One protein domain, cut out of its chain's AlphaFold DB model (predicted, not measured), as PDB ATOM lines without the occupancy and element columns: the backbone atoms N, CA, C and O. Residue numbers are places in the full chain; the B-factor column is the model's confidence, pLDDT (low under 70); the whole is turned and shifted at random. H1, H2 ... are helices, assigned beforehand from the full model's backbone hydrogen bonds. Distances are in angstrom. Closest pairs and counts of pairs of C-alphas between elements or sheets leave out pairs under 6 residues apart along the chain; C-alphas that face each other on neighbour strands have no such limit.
ATOM      1  N   ALA A 107      -1.920 -14.452  14.614       90.12
ATOM      2  CA  ALA A 107      -3.233 -14.689  14.030       90.12
ATOM      3  C   ALA A 107      -3.145 -15.112  12.556       90.12
ATOM      4  O   ALA A 107      -3.757 -16.110  12.177       90.12
ATOM      5  N   GLU A 108      -2.355 -14.411  11.743       90.06
ATOM      6  CA  GLU A 108      -2.130 -14.774  10.339       90.06
ATOM      7  C   GLU A 108      -1.433 -16.126  10.214       90.06
ATOM      8  O   GLU A 108      -1.835 -16.940   9.387       90.06
ATOM      9  N   LYS A 109      -0.453 -16.418  11.078       89.75
ATOM     10  CA  LYS A 109       0.192 -17.735  11.138       89.75
ATOM     11  C   LYS A 109      -0.806 -18.840  11.443       89.75
ATOM     12  O   LYS A 109      -0.877 -19.821  10.714       89.75
ATOM     13  N   THR A 110      -1.643 -18.639  12.456       94.12
ATOM     14  CA  THR A 110      -2.695 -19.604  12.803       94.12
ATOM     15  C   THR A 110      -3.685 -19.797  11.649       94.12
ATOM     16  O   THR A 110      -4.107 -20.920  11.367       94.12
ATOM     17  N   ALA A 111      -4.061 -18.717  10.958       95.25
ATOM     18  CA  ALA A 111      -4.952 -18.782   9.804       95.25
ATOM     19  C   ALA A 111      -4.314 -19.535   8.626       95.25
ATOM     20  O   ALA A 111      -4.982 -20.358   7.997       95.25
ATOM     21  N   PHE A 112      -3.028 -19.299   8.367       92.81
ATOM     22  CA  PHE A 112      -2.253 -20.004   7.353       92.81
ATOM     23  C   PHE A 112      -2.145 -21.501   7.668       92.81
ATOM     24  O   PHE A 112      -2.505 -22.322   6.830       92.81
ATOM     25  N   ASP A 113      -1.770 -21.865   8.896       95.12
ATOM     26  CA  ASP A 113      -1.651 -23.265   9.328       95.12
ATOM     27  C   ASP A 113      -2.995 -24.009   9.211       95.12
ATOM     28  O   ASP A 113      -3.066 -25.169   8.784       95.12
ATOM     29  N   LYS A 114      -4.099 -23.317   9.520       96.44
ATOM     30  CA  LYS A 114      -5.455 -23.844   9.332       96.44
ATOM     31  C   LYS A 114      -5.790 -24.044   7.854       96.44
ATOM     32  O   LYS A 114      -6.425 -25.040   7.507       96.44
ATOM     33  N   LEU A 115      -5.381 -23.117   6.988       96.25
ATOM     34  CA  LEU A 115      -5.587 -23.232   5.548       96.25
ATOM     35  C   LEU A 115      -4.793 -24.408   4.970       96.25
ATOM     36  O   LEU A 115      -5.360 -25.192   4.215       96.25
ATOM     37  N   VAL A 116      -3.535 -24.583   5.381       95.56
ATOM     38  CA  VAL A 116      -2.693 -25.725   4.986       95.56
ATOM     39  C   VAL A 116      -3.353 -27.042   5.387       95.56
ATOM     40  O   VAL A 116      -3.572 -27.904   4.540       95.56
ATOM     41  N   SER A 117      -3.787 -27.156   6.644       94.56
ATOM     42  CA  SER A 117      -4.483 -28.353   7.135       94.56
ATOM     43  C   SER A 117      -5.750 -28.650   6.322       94.56
ATOM     44  O   SER A 117      -6.046 -29.801   5.995       94.56
ATOM     45  N   ARG A 118      -6.498 -27.606   5.942       95.25
ATOM     46  CA  ARG A 118      -7.703 -27.747   5.118       95.25
ATOM     47  C   ARG A 118      -7.389 -28.217   3.698       95.25
ATOM     48  O   ARG A 118      -8.149 -29.016   3.154       95.25
ATOM     49  N   VAL A 119      -6.303 -27.735   3.100       94.12
ATOM     50  CA  VAL A 119      -5.851 -28.190   1.778       94.12
ATOM     51  C   VAL A 119      -5.486 -29.673   1.834       94.12
ATOM     52  O   VAL A 119      -5.992 -30.441   1.020       94.12
ATOM     53  N   GLU A 120      -4.735 -30.107   2.847       92.75
ATOM     54  CA  GLU A 120      -4.384 -31.523   3.021       92.75
ATOM     55  C   GLU A 120      -5.616 -32.433   3.185       92.75
ATOM     56  O   GLU A 120      -5.654 -33.550   2.660       92.75
ATOM     57  N   GLU A 121      -6.647 -31.985   3.911       91.94
ATOM     58  CA  GLU A 121      -7.923 -32.709   4.017       91.94
ATOM     59  C   GLU A 121      -8.608 -32.861   2.653       91.94
ATOM     60  O   GLU A 121      -9.068 -33.953   2.302       91.94
ATOM     61  N   LEU A 122      -8.671 -31.781   1.872       89.56
ATOM     62  CA  LEU A 122      -9.302 -31.783   0.551       89.56
ATOM     63  C   LEU A 122      -8.533 -32.657  -0.445       89.56
ATOM     64  O   LEU A 122      -9.145 -33.399  -1.220       89.56
ATOM     65  N   GLU A 123      -7.206 -32.638  -0.394       89.88
ATOM     66  CA  GLU A 123      -6.355 -33.516  -1.199       89.88
ATOM     67  C   GLU A 123      -6.585 -34.993  -0.856       89.88
ATOM     68  O   GLU A 123      -6.694 -35.825  -1.756       89.88
ATOM     69  N   LYS A 124      -6.761 -35.342   0.427       86.56
ATOM     70  CA  LYS A 124      -7.100 -36.720   0.834       86.56
ATOM     71  C   LYS A 124      -8.452 -37.174   0.287       86.56
ATOM     72  O   LYS A 124      -8.573 -38.323  -0.130       86.56
ATOM     73  N   ILE A 125      -9.457 -36.295   0.279       83.50
ATOM     74  CA  ILE A 125     -10.800 -36.603  -0.243       83.50
ATOM     75  C   ILE A 125     -10.764 -36.817  -1.761       83.50
ATOM     76  O   ILE A 125     -11.410 -37.724  -2.288       83.50
ATOM     77  N   THR A 126     -10.012 -35.975  -2.464       85.81
ATOM     78  CA  THR A 126      -9.920 -35.994  -3.930       85.81
ATOM     79  C   THR A 126      -8.890 -36.992  -4.454       85.81
ATOM     80  O   THR A 126      -8.851 -37.258  -5.659       85.81
ATOM     81  N   ARG A 127      -8.100 -37.608  -3.565       90.00
ATOM     82  CA  ARG A 127      -7.123 -38.633  -3.913       90.00
ATOM     83  C   ARG A 127      -7.804 -39.805  -4.611       90.00
ATOM     84  O   ARG A 127      -8.598 -40.545  -4.026       90.00
ATOM     85  N   LYS A 128      -7.431 -40.001  -5.872       90.44
ATOM     86  CA  LYS A 128      -7.775 -41.203  -6.620       90.44
ATOM     87  C   LYS A 128      -6.965 -42.376  -6.081       90.44
ATOM     88  O   LYS A 128      -5.754 -42.275  -5.883       90.44
ATOM     89  N   VAL A 129      -7.654 -43.475  -5.819       88.81
ATOM     90  CA  VAL A 129      -7.086 -44.733  -5.346       88.81
ATOM     91  C   VAL A 129      -7.517 -45.859  -6.285       88.81
ATOM     92  O   VAL A 129      -8.619 -45.788  -6.847       88.81
ATOM     93  N   PRO A 130      -6.681 -46.897  -6.450       92.06
ATOM     94  CA  PRO A 130      -7.078 -48.093  -7.182       92.06
ATOM     95  C   PRO A 130      -8.264 -48.782  -6.495       92.06
ATOM     96  O   PRO A 130      -8.636 -48.433  -5.366       92.06
ATOM     97  N   ALA A 131      -8.855 -49.767  -7.171       91.56
ATOM     98  CA  ALA A 131     -10.015 -50.496  -6.671       91.56
ATOM     99  C   ALA A 131      -9.786 -51.033  -5.245       91.56
ATOM    100  O   ALA A 131      -8.877 -51.831  -5.004       91.56
ATOM    101  N   PRO A 132     -10.605 -50.624  -4.260       92.06
ATOM    102  CA  PRO A 132     -10.479 -51.132  -2.906       92.06
ATOM    103  C   PRO A 132     -10.753 -52.637  -2.853       92.06
ATOM    104  O   PRO A 132     -11.651 -53.136  -3.526       92.06
ATOM    105  N   LYS A 133     -10.080 -53.356  -1.947       93.75
ATOM    106  CA  LYS A 133     -10.243 -54.816  -1.787       93.75
ATOM    107  C   LYS A 133     -11.700 -55.276  -1.643       93.75
ATOM    108  O   LYS A 133     -12.051 -56.343  -2.133       93.75
ATOM    109  N   TRP A 134     -12.549 -54.489  -0.973       93.56
ATOM    110  CA  TRP A 134     -13.974 -54.810  -0.824       93.56
ATOM    111  C   TRP A 134     -14.717 -54.781  -2.168       93.56
ATOM    112  O   TRP A 134     -15.575 -55.626  -2.395       93.56
ATOM    113  N   PHE A 135     -14.354 -53.856  -3.061       93.38
ATOM    114  CA  PHE A 135     -14.954 -53.716  -4.385       93.38
ATOM    115  C   PHE A 135     -14.555 -54.902  -5.264       93.38
ATOM    116  O   PHE A 135     -15.410 -55.565  -5.841       93.38
ATOM    117  N   VAL A 136     -13.264 -55.243  -5.277       90.94
ATOM    118  CA  VAL A 136     -12.745 -56.396  -6.031       90.94
ATOM    119  C   VAL A 136     -13.359 -57.705  -5.541       90.94
ATOM    120  O   VAL A 136     -13.730 -58.552  -6.344       90.94
ATOM    121  N   LYS A 137     -13.538 -57.864  -4.224       92.12
ATOM    122  CA  LYS A 137     -14.186 -59.048  -3.648       92.12
ATOM    123  C   LYS A 137     -15.650 -59.192  -4.085       92.12
ATOM    124  O   LYS A 137     -16.126 -60.313  -4.224       92.12
ATOM    125  N   GLU A 138     -16.362 -58.083  -4.264       91.81
ATOM    126  CA  GLU A 138     -17.786 -58.088  -4.622       91.81
ATOM    127  C   GLU A 138     -18.024 -58.192  -6.137       91.81
ATOM    128  O   GLU A 138     -18.953 -58.878  -6.568       91.81
ATOM    129  N   PHE A 139     -17.190 -57.535  -6.946       89.00
ATOM    130  CA  PHE A 139     -17.371 -57.419  -8.398       89.00
ATOM    131  C   PHE A 139     -16.340 -58.205  -9.223       89.00
ATOM    132  O   PHE A 139     -16.432 -58.235 -10.448       89.00
ATOM    133  N   GLY A 140     -15.381 -58.869  -8.575       85.00
ATOM    134  CA  GLY A 140     -14.447 -59.830  -9.174       85.00
ATOM    135  C   GLY A 140     -13.254 -59.231  -9.923       85.00
ATOM    136  O   GLY A 140     -12.259 -59.926 -10.098       85.00
ATOM    137  N   SER A 141     -13.320 -57.964 -10.342       85.88
ATOM    138  CA  SER A 141     -12.207 -57.269 -11.002       85.88
ATOM    139  C   SER A 141     -12.162 -55.785 -10.652       85.88
ATOM    140  O   SER A 141     -13.192 -55.164 -10.381       85.88
ATOM    141  N   GLU A 142     -10.961 -55.213 -10.703       83.94
ATOM    142  CA  GLU A 142     -10.685 -53.790 -10.472       83.94
ATOM    143  C   GLU A 142     -11.229 -52.899 -11.599       83.94
ATOM    144  O   GLU A 142     -11.657 -51.774 -11.366       83.94
ATOM    145  N   ASP A 143     -11.272 -53.426 -12.819       85.88
ATOM    146  CA  ASP A 143     -11.652 -52.731 -14.054       85.88
ATOM    147  C   ASP A 143     -12.997 -53.209 -14.638       85.88
ATOM    148  O   ASP A 143     -13.373 -52.847 -15.758       85.88
ATOM    149  N   LEU A 144     -13.717 -54.057 -13.891       84.88
ATOM    150  CA  LEU A 144     -14.938 -54.743 -14.331       84.88
ATOM    151  C   LEU A 144     -14.762 -55.536 -15.647       84.88
ATOM    152  O   LEU A 144     -15.693 -55.614 -16.455       84.88
ATOM    153  N   GLY A 145     -13.578 -56.122 -15.858       82.50
ATOM    154  CA  GLY A 145     -13.244 -56.925 -17.038       82.50
ATOM    155  C   GLY A 145     -12.918 -56.067 -18.260       82.50
ATOM    156  O   GLY A 145     -13.465 -56.303 -19.335       82.50
ATOM    157  N   GLY A 146     -12.089 -55.036 -18.084       83.81
ATOM    158  CA  GLY A 146     -11.651 -54.105 -19.130       83.81
ATOM    159  C   GLY A 146     -12.638 -52.990 -19.482       83.81
ATOM    160  O   GLY A 146     -12.414 -52.250 -20.438       83.81
ATOM    161  N   LYS A 147     -13.745 -52.845 -18.742       85.31
ATOM    162  CA  LYS A 147     -14.770 -51.818 -19.012       85.31
ATOM    163  C   LYS A 147     -14.385 -50.438 -18.486       85.31
ATOM    164  O   LYS A 147     -14.985 -49.444 -18.891       85.31
ATOM    165  N   ILE A 148     -13.413 -50.375 -17.579       84.88
ATOM    166  CA  ILE A 148     -12.879 -49.138 -17.017       84.88
ATOM    167  C   ILE A 148     -11.433 -48.975 -17.489       84.88
ATOM    168  O   ILE A 148     -10.577 -49.780 -17.142       84.88
ATOM    169  N   SER A 149     -11.166 -47.917 -18.259       84.38
ATOM    170  CA  SER A 149      -9.829 -47.650 -18.810       84.38
ATOM    171  C   SER A 149      -8.820 -47.148 -17.769       84.38
ATOM    172  O   SER A 149      -7.631 -47.391 -17.929       84.38
ATOM    173  N   ASP A 150      -9.277 -46.433 -16.740       85.44
ATOM    174  CA  ASP A 150      -8.463 -45.987 -15.603       85.44
ATOM    175  C   ASP A 150      -9.230 -46.306 -14.310       85.44
ATOM    176  O   ASP A 150     -10.119 -45.537 -13.921       85.44
ATOM    177  N   PRO A 151      -8.969 -47.461 -13.669       83.94
ATOM    178  CA  PRO A 151      -9.637 -47.874 -12.440       83.94
ATOM    179  C   PRO A 151      -9.032 -47.142 -11.236       83.94
ATOM    180  O   PRO A 151      -8.558 -47.754 -10.282       83.94
ATOM    181  N   SER A 152      -9.056 -45.811 -11.288       90.31
ATOM    182  CA  SER A 152      -8.576 -44.918 -10.236       90.31
ATOM    183  C   SER A 152      -9.658 -43.892  -9.918       90.31
ATOM    184  O   SER A 152      -9.783 -42.850 -10.566       90.31
ATOM    185  N   PHE A 153     -10.444 -44.166  -8.880       88.81
ATOM    186  CA  PHE A 153     -11.506 -43.273  -8.413       88.81
ATOM    187  C   PHE A 153     -11.235 -42.798  -6.992       88.81
ATOM    188  O   PHE A 153     -10.435 -43.378  -6.261       88.81
ATOM    189  N   THR A 154     -11.924 -41.742  -6.567       91.75
ATOM    190  CA  THR A 154     -12.013 -41.437  -5.135       91.75
ATOM    191  C   THR A 154     -12.734 -42.580  -4.413       91.75
ATOM    192  O   THR A 154     -13.483 -43.349  -5.024       91.75
ATOM    193  N   LEU A 155     -12.548 -42.703  -3.096       88.94
ATOM    194  CA  LEU A 155     -13.221 -43.751  -2.317       88.94
ATOM    195  C   LEU A 155     -14.757 -43.668  -2.432       88.94
ATOM    196  O   LEU A 155     -15.426 -44.692  -2.554       88.94
ATOM    197  N   GLU A 156     -15.307 -42.451  -2.447       89.62
ATOM    198  CA  GLU A 156     -16.730 -42.204  -2.721       89.62
ATOM    199  C   GLU A 156     -17.122 -42.547  -4.164       89.62
ATOM    200  O   GLU A 156     -18.204 -43.088  -4.398       89.62
ATOM    201  N   GLY A 157     -16.234 -42.318  -5.137       91.38
ATOM    202  CA  GLY A 157     -16.434 -42.757  -6.518       91.38
ATOM    203  C   GLY A 157     -16.614 -44.273  -6.618       91.38
ATOM    204  O   GLY A 157     -17.560 -44.739  -7.254       91.38
ATOM    205  N   TRP A 158     -15.793 -45.046  -5.901       92.88
ATOM    206  CA  TRP A 158     -15.939 -46.502  -5.810       92.88
ATOM    207  C   TRP A 158     -17.254 -46.937  -5.153       92.88
ATOM    208  O   TRP A 158     -17.910 -47.859  -5.639       92.88
ATOM    209  N   ARG A 159     -17.675 -46.267  -4.070       91.75
ATOM    210  CA  ARG A 159     -18.966 -46.530  -3.403       91.75
ATOM    211  C   ARG A 159     -20.146 -46.251  -4.329       91.75
ATOM    212  O   ARG A 159     -21.042 -47.084  -4.450       91.75
ATOM    213  N   THR A 160     -20.116 -45.115  -5.017       92.31
ATOM    214  CA  THR A 160     -21.162 -44.693  -5.958       92.31
ATOM    215  C   THR A 160     -21.272 -45.668  -7.126       92.31
ATOM    216  O   THR A 160     -22.371 -46.109  -7.466       92.31
ATOM    217  N   LEU A 161     -20.132 -46.072  -7.695       91.31
ATOM    218  CA  LEU A 161     -20.081 -47.079  -8.750       91.31
ATOM    219  C   LEU A 161     -20.682 -48.410  -8.278       91.31
ATOM    220  O   LEU A 161     -21.533 -48.971  -8.965       91.31
ATOM    221  N   ALA A 162     -20.308 -48.883  -7.085       91.62
ATOM    222  CA  ALA A 162     -20.850 -50.115  -6.513       91.62
ATOM    223  C   ALA A 162     -22.377 -50.063  -6.340       91.62
ATOM    224  O   ALA A 162     -23.065 -51.021  -6.690       91.62
ATOM    225  N   VAL A 163     -22.929 -48.946  -5.851       93.31
ATOM    226  CA  VAL A 163     -24.388 -48.760  -5.731       93.31
ATOM    227  C   VAL A 163     -25.063 -48.832  -7.099       93.31
ATOM    228  O   VAL A 163     -26.026 -49.578  -7.262       93.31
ATOM    229  N   GLY A 164     -24.533 -48.129  -8.103       91.19
ATOM    230  CA  GLY A 164     -25.074 -48.170  -9.464       91.19
ATOM    231  C   GLY A 164     -25.060 -49.575 -10.075       91.19
ATOM    232  O   GLY A 164     -26.018 -49.968 -10.738       91.19
ATOM    233  N   LEU A 165     -24.009 -50.358  -9.814       89.50
ATOM    234  CA  LEU A 165     -23.912 -51.750 -10.264       89.50
ATOM    235  C   LEU A 165     -24.905 -52.675  -9.552       89.50
ATOM    236  O   LEU A 165     -25.424 -53.590 -10.184       89.50
ATOM    237  N   ARG A 166     -25.196 -52.439  -8.266       89.44
ATOM    238  CA  ARG A 166     -26.190 -53.220  -7.508       89.44
ATOM    239  C   ARG A 166     -27.614 -52.990  -8.003       89.44
ATOM    240  O   ARG A 166     -28.374 -53.940  -8.063       89.44
ATOM    241  N   VAL A 167     -27.957 -51.756  -8.374       89.69
ATOM    242  CA  VAL A 167     -29.301 -51.401  -8.875       89.69
ATOM    243  C   VAL A 167     -29.556 -51.941 -10.289       89.69
ATOM    244  O   VAL A 167     -30.702 -52.101 -10.688       89.69
ATOM    245  N   ARG A 168     -28.496 -52.213 -11.060       76.56
ATOM    246  CA  ARG A 168     -28.582 -52.763 -12.424       76.56
ATOM    247  C   ARG A 168     -28.541 -54.299 -12.490       76.56
ATOM    248  O   ARG A 168     -28.563 -54.825 -13.601       76.56
ATOM    249  N   LYS A 169     -28.423 -54.992 -11.352       58.44
ATOM    250  CA  LYS A 169     -28.622 -56.448 -11.248       58.44
ATOM    251  C   LYS A 169     -30.101 -56.752 -11.061       58.44
ATOM    252  O   LYS A 169     -30.529 -57.780 -11.622       58.44
TER     253      LYS A 169
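Overview. This is residues 107 to 169 of the 169 residues of the protein "Lysozyme" of Dorcoceras hygrometricum (UniProt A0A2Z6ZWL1). One long straight helix, H1, sticks out with its residues 107 to 123 like a handle from a small head. The head holds two shorter helices, H2 and H3, which run the same way side by side without clearly touching, and the long loop of residues 140 to 154 that joins them. The printed part has 63 residues with three named helices, in the order H1, H2, H3, and no named strand; the class is all helix. The whole is extended, with a radius of gyration of the C-alphas of 16.7 A, and its C-alphas span 55 by 21 by 17 A, a rod whose length owes much to the free part of H1.

Arrangement. The longest helix is H1, residues 107 to 126; it touches no helix, and its residues 107 to 123 stand free. Near its other end it is close to, but not clearly touching, H3, residues 155 to 167, where the closest C-alphas, those of Ile 125 and Leu 155, are 7.8 A apart. H1 and H3 run the same way at a shallow tilt of 34 degrees, only just short of steep. H2, residues 133 to 139, is also close to H3 but not clearly touching it, with the closest C-alphas, those of Phe 135 and Ala 162, 7.2 A apart. H2 and H3 run the same way at a shallow tilt of 21 degrees, centre to centre 11.2 A. H1 and H2 are apart. Residues 129 to 130 form a short antiparallel pairing with residues 152 to 153. In H1, H2 and H3 every O i to N i+4 pair is within hydrogen-bond range.

Along the chain. H1 begins at C-alpha 107, (-3.233, -14.689, 14.030), and ends at C-alpha 126, (-9.920, -35.994, -3.930), 28.7 A away. H2, seven residues, measures 10.1 A from first to last C-alpha. H3, 13 residues, measures 19.0 A and ends at C-alpha 167, (-29.301, -51.401, -8.875).

Size, cuts and confidence. The two C-alphas farthest apart, those of Ala 107 and Lys 169, are 55.0 A apart. Without the free stretch, 46 residues remain, spanning 31 by 20 by 17 A with a radius of gyration of 10.1 A. The link from H1 to H2 is short, with 6 residues, and the link from H2 to H3 is long, with 15. The printed part has no cut and ends at Lys 169, the chain's last residue. The mean pLDDT of the printed part is 89.4, and residue 169 is the one printed residue under 70 in this predicted model.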